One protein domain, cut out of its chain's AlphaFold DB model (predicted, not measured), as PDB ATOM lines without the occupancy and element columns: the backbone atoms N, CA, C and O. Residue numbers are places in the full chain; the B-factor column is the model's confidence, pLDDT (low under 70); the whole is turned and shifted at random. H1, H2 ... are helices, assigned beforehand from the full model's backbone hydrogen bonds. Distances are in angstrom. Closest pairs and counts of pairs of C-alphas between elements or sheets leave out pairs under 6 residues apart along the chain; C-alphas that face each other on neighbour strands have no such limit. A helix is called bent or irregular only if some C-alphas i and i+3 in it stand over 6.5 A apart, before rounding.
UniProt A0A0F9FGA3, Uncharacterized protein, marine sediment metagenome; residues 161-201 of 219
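AT A GLANCE: This is residues 161 to 201 of the 219 residues of an uncharacterized protein of marine sediment metagenome (UniProt A0A0F9FGA3). Two short helices, H1 and H2, run the same way but are splayed, and a long loop, residues 170 to 187, joins them. From the end of H1 the loop swings out to one side of the two helices and folds back to the end where both begin, where it enters H2. The printed part has 41 residues, with two named helices in the order H1, H2 and no named strand; its class is all helix. It is compact, with a radius of gyration of the C-alphas of 8.7 A, and its C-alphas span 24 by 18 by 14 A, a rounded outline.

HOW THE PARTS SIT: Start with the longest helix, H2, residues 188 to 199, and look from it to H1, residues 161 to 169. The two touch, with 4 pairs of C-alphas within 8 A. Their closest C-alphas are those of Gln 164 and Thr 190, 6.7 A apart. Their lines stand at a steep tilt of 46 degrees, and they run the same way. From centre to centre they are 11.4 A apart. In H1 and H2, every O i to N i+4 pair is within hydrogen-bond range.

IN THESE COORDINATES: Find C-alpha 188 at (343.616, 354.410, 291.845); from there H2 runs 16.3 A to C-alpha 199 at (350.723, 348.078, 278.659). Then go back to C-alpha 161 at (348.525, 367.350, 287.890), where H1 begins; it ends at C-alpha 169, 12.1 A away. Neither helix is bent.

THE WHOLE: The two C-alphas farthest apart are those of Asp 183 and Gly 201, 24.7 A. The link from H1 to H2, with 18 residues between them, is long, and its C-alphas lie 5 to 12 A from the mean of all C-alphas. The printed part has no cut. Look at the B-factor column for the model's confidence: the mean pLDDT of the printed part is 83.2, and no printed residue is under 70.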
ATOM      1  N   ILE A 161     349.256 366.613 288.919       70.56
ATOM      2  CA  ILE A 161     348.525 367.350 287.890       70.56
ATOM      3  C   ILE A 161     349.169 367.312 286.489       70.56
ATOM      4  O   ILE A 161     348.473 367.014 285.528       70.56
ATOM      5  N   ASP A 162     350.478 367.510 286.347       73.81
ATOM      6  CA  ASP A 162     351.183 367.426 285.067       73.81
ATOM      7  C   ASP A 162     351.279 365.967 284.576       73.81
ATOM      8  O   ASP A 162     351.280 365.717 283.375       73.81
ATOM      9  N   LEU A 163     351.319 364.976 285.480       78.12
ATOM     10  CA  LEU A 163     351.262 363.554 285.108       78.12
ATOM     11  C   LEU A 163     349.870 363.201 284.600       78.12
ATOM     12  O   LEU A 163     349.736 362.502 283.598       78.12
ATOM     13  N   GLN A 164     348.838 363.688 285.284       85.75
ATOM     14  CA  GLN A 164     347.453 363.562 284.852       85.75
ATOM     15  C   GLN A 164     347.252 364.251 283.492       85.75
ATOM     16  O   GLN A 164     346.645 363.641 282.612       85.75
ATOM     17  N   ALA A 165     347.831 365.438 283.283       85.50
ATOM     18  CA  ALA A 165     347.796 366.165 282.015       85.50
ATOM     19  C   ALA A 165     348.530 365.413 280.895       85.50
ATOM     20  O   ALA A 165     347.949 365.172 279.842       85.50
ATOM     21  N   ALA A 166     349.758 364.943 281.131       82.62
ATOM     22  CA  ALA A 166     350.528 364.184 280.142       82.62
ATOM     23  C   ALA A 166     349.847 362.853 279.771       82.62
ATOM     24  O   ALA A 166     349.834 362.460 278.605       82.62
ATOM     25  N   LEU A 167     349.235 362.163 280.742       85.69
ATOM     26  CA  LEU A 167     348.423 360.968 280.490       85.69
ATOM     27  C   LEU A 167     347.173 361.304 279.662       85.69
ATOM     28  O   LEU A 167     346.859 360.569 278.727       85.69
ATOM     29  N   ASN A 168     346.492 362.413 279.961       90.62
ATOM     30  CA  ASN A 168     345.338 362.883 279.193       90.62
ATOM     31  C   ASN A 168     345.720 363.248 277.747       90.62
ATOM     32  O   ASN A 168     345.034 362.830 276.814       90.62
ATOM     33  N   GLU A 169     346.819 363.979 277.542       88.25
ATOM     34  CA  GLU A 169     347.339 364.343 276.215       88.25
ATOM     35  C   GLU A 169     347.741 363.112 275.395       88.25
ATOM     36  O   GLU A 169     347.456 363.036 274.199       88.25
ATOM     37  N   ALA A 170     348.330 362.110 276.052       84.88
ATOM     38  CA  ALA A 170     348.673 360.827 275.447       84.88
ATOM     39  C   ALA A 170     347.446 359.929 275.168       84.88
ATOM     40  O   ALA A 170     347.588 358.836 274.619       84.88
ATOM     41  N   GLY A 171     346.237 360.365 275.542       89.81
ATOM     42  CA  GLY A 171     344.994 359.613 275.364       89.81
ATOM     43  C   GLY A 171     344.830 358.437 276.329       89.81
ATOM     44  O   GLY A 171     343.978 357.574 276.104       89.81
ATOM     45  N   ALA A 172     345.628 358.378 277.397       89.38
ATOM     46  CA  ALA A 172     345.488 357.369 278.432       89.38
ATOM     47  C   ALA A 172     344.229 357.629 279.271       89.38
ATOM     48  O   ALA A 172     343.871 358.762 279.588       89.38
ATOM     49  N   THR A 173     343.562 356.550 279.667       91.94
ATOM     50  CA  THR A 173     342.342 356.597 280.476       91.94
ATOM     51  C   THR A 173     342.478 355.701 281.693       91.94
ATOM     52  O   THR A 173     343.235 354.731 281.681       91.94
ATOM     53  N   ASP A 174     341.702 355.978 282.733       89.19
ATOM     54  CA  ASP A 174     341.616 355.101 283.899       89.19
ATOM     55  C   ASP A 174     340.924 353.749 283.595       89.19
ATOM     56  O   ASP A 174     340.599 353.423 282.450       89.19
ATOM     57  N   HIS A 175     340.694 352.948 284.641       87.31
ATOM     58  CA  HIS A 175     340.012 351.649 284.559       87.31
ATOM     59  C   HIS A 175     338.528 351.737 284.165       87.31
ATOM     60  O   HIS A 175     337.920 350.699 283.911       87.31
ATOM     61  N   GLU A 176     337.938 352.934 284.133       90.94
ATOM     62  CA  GLU A 176     336.569 353.180 283.668       90.94
ATOM     63  C   GLU A 176     336.538 353.809 282.265       90.94
ATOM     64  O   GLU A 176     335.493 354.301 281.836       90.94
ATOM     65  N   ASP A 177     337.678 353.835 281.567       92.19
ATOM     66  CA  ASP A 177     337.859 354.480 280.264       92.19
ATOM     67  C   ASP A 177     337.548 355.990 280.265       92.19
ATOM     68  O   ASP A 177     337.116 356.565 279.262       92.19
ATOM     69  N   LYS A 178     337.797 356.666 281.394       91.94
ATOM     70  CA  LYS A 178     337.632 358.117 281.548       91.94
ATOM     71  C   LYS A 178     338.977 358.837 281.596       91.94
ATOM     72  O   LYS A 178     339.964 358.310 282.111       91.94
ATOM     73  N   VAL A 179     338.978 360.082 281.114       92.62
ATOM     74  CA  VAL A 179     340.090 361.023 281.313       92.62
ATOM     75  C   VAL A 179     340.300 361.297 282.801       92.62
ATOM     76  O   VAL A 179     339.351 361.289 283.599       92.62
ATOM     77  N   LEU A 180     341.552 361.523 283.178       88.94
ATOM     78  CA  LEU A 180     341.918 361.854 284.542       88.94
ATOM     79  C   LEU A 180     341.475 363.275 284.868       88.94
ATOM     80  O   LEU A 180     341.511 364.177 284.032       88.94
ATOM     81  N   LYS A 181     341.077 363.477 286.122       89.94
ATOM     82  CA  LYS A 181     340.951 364.820 286.668       89.94
ATOM     83  C   LYS A 181     342.351 365.286 287.054       89.94
ATOM     84  O   LYS A 181     343.021 364.592 287.803       89.94
ATOM     85  N   GLU A 182     342.745 366.442 286.547       88.50
ATOM     86  CA  GLU A 182     343.977 367.148 286.895       88.50
ATOM     87  C   GLU A 182     343.793 367.832 288.257       88.50
ATOM     88  O   GLU A 182     343.439 369.005 288.354       88.50
ATOM     89  N   ASP A 183     343.907 367.049 289.327       79.44
ATOM     90  CA  ASP A 183     343.640 367.472 290.705       79.44
ATOM     91  C   ASP A 183     344.817 367.290 291.658       79.44
ATOM     92  O   ASP A 183     344.661 367.534 292.854       79.44
ATOM     93  N   ASP A 184     345.976 366.896 291.133       75.19
ATOM     94  CA  ASP A 184     347.208 366.698 291.895       75.19
ATOM     95  C   ASP A 184     347.110 365.573 292.952       75.19
ATOM     96  O   ASP A 184     347.945 365.457 293.847       75.19
ATOM     97  N   ILE A 185     346.095 364.701 292.849       72.19
ATOM     98  CA  ILE A 185     345.883 363.570 293.758       72.19
ATOM     99  C   ILE A 185     346.261 362.259 293.067       72.19
ATOM    100  O   ILE A 185     345.615 361.798 292.121       72.19
ATOM    101  N   TYR A 186     347.284 361.577 293.591       73.94
ATOM    102  CA  TYR A 186     347.665 360.258 293.087       73.94
ATOM    103  C   TYR A 186     346.752 359.192 293.693       73.94
ATOM    104  O   TYR A 186     346.943 358.748 294.824       73.94
ATOM    105  N   GLY A 187     345.734 358.792 292.933       76.44
ATOM    106  CA  GLY A 187     344.765 357.777 293.337       76.44
ATOM    107  C   GLY A 187     344.711 356.568 292.397       76.44
ATOM    108  O   GLY A 187     345.431 356.506 291.396       76.44
ATOM    109  N   PRO A 188     343.798 355.615 292.662       75.00
ATOM    110  CA  PRO A 188     343.616 354.410 291.845       75.00
ATOM    111  C   PRO A 188     343.356 354.690 290.357       75.00
ATOM    112  O   PRO A 188     343.710 353.885 289.499       75.00
ATOM    113  N   ARG A 189     342.758 355.845 290.037       87.88
ATOM    114  CA  ARG A 189     342.495 356.273 288.655       87.88
ATOM    115  C   ARG A 189     343.799 356.625 287.929       87.88
ATOM    116  O   ARG A 189     344.064 356.045 286.879       87.88
ATOM    117  N   THR A 190     344.652 357.459 288.535       81.94
ATOM    118  CA  THR A 190     345.984 357.823 288.012       81.94
ATOM    119  C   THR A 190     346.879 356.591 287.861       81.94
ATOM    120  O   THR A 190     347.465 356.379 286.802       81.94
ATOM    121  N   ALA A 191     346.912 355.719 288.877       77.88
ATOM    122  CA  ALA A 191     347.686 354.477 288.834       77.88
ATOM    123  C   ALA A 191     347.227 353.540 287.701       77.88
ATOM    124  O   ALA A 191     348.053 352.963 286.994       77.88
ATOM    125  N   SER A 192     345.912 353.408 287.500       82.38
ATOM    126  CA  SER A 192     345.365 352.580 286.426       82.38
ATOM    127  C   SER A 192     345.660 353.143 285.038       82.38
ATOM    128  O   SER A 192     345.973 352.370 284.136       82.38
ATOM    129  N   ALA A 193     345.547 354.459 284.853       85.88
ATOM    130  CA  ALA A 193     345.834 355.098 283.573       85.88
ATOM    131  C   ALA A 193     347.310 354.955 283.192       85.88
ATOM    132  O   ALA A 193     347.623 354.593 282.061       85.88
ATOM    133  N   LEU A 194     348.208 355.127 284.165       83.38
ATOM    134  CA  LEU A 194     349.637 354.912 283.977       83.38
ATOM    135  C   LEU A 194     349.954 353.451 283.611       83.38
ATOM    136  O   LEU A 194     350.691 353.185 282.663       83.38
ATOM    137  N   ALA A 195     349.354 352.487 284.317       79.19
ATOM    138  CA  ALA A 195     349.528 351.066 284.019       79.19
ATOM    139  C   ALA A 195     349.003 350.685 282.622       79.19
ATOM    140  O   ALA A 195     349.639 349.895 281.918       79.19
ATOM    141  N   LYS A 196     347.862 351.253 282.210       82.12
ATOM    142  CA  LYS A 196     347.281 351.057 280.876       82.12
ATOM    143  C   LYS A 196     348.188 351.640 279.790       82.12
ATOM    144  O   LYS A 196     348.558 350.917 278.872       82.12
ATOM    145  N   ALA A 197     348.647 352.880 279.960       82.44
ATOM    146  CA  ALA A 197     349.570 353.529 279.032       82.44
ATOM    147  C   ALA A 197     350.861 352.717 278.827       82.44
ATOM    148  O   ALA A 197     351.301 352.539 277.691       82.44
ATOM    149  N   PHE A 198     351.421 352.137 279.897       76.81
ATOM    150  CA  PHE A 198     352.578 351.241 279.788       76.81
ATOM    151  C   PHE A 198     352.280 349.943 279.047       76.81
ATOM    152  O   PHE A 198     353.085 349.513 278.221       76.81
ATOM    153  N   LYS A 199     351.140 349.311 279.336       76.94
ATOM    154  CA  LYS A 199     350.723 348.078 278.659       76.94
ATOM    155  C   LYS A 199     350.532 348.300 277.159       76.94
ATOM    156  O   LYS A 199     350.913 347.442 276.365       76.94
ATOM    157  N   ASP A 200     349.977 349.448 276.801       77.94
ATOM    158  CA  ASP A 200     349.647 349.805 275.424       77.94
ATOM    159  C   ASP A 200     350.852 350.410 274.678       77.94
ATOM    160  O   ASP A 200     350.767 350.696 273.485       77.94
ATOM    161  N   GLY A 201     351.994 350.585 275.359       77.31
ATOM    162  CA  GLY A 201     353.204 351.174 274.781       77.31
ATOM    163  C   GLY A 201     353.021 352.636 274.377       77.31
ATOM    164  O   GLY A 201     353.684 353.104 273.452       77.31
TER     165      GLY A 201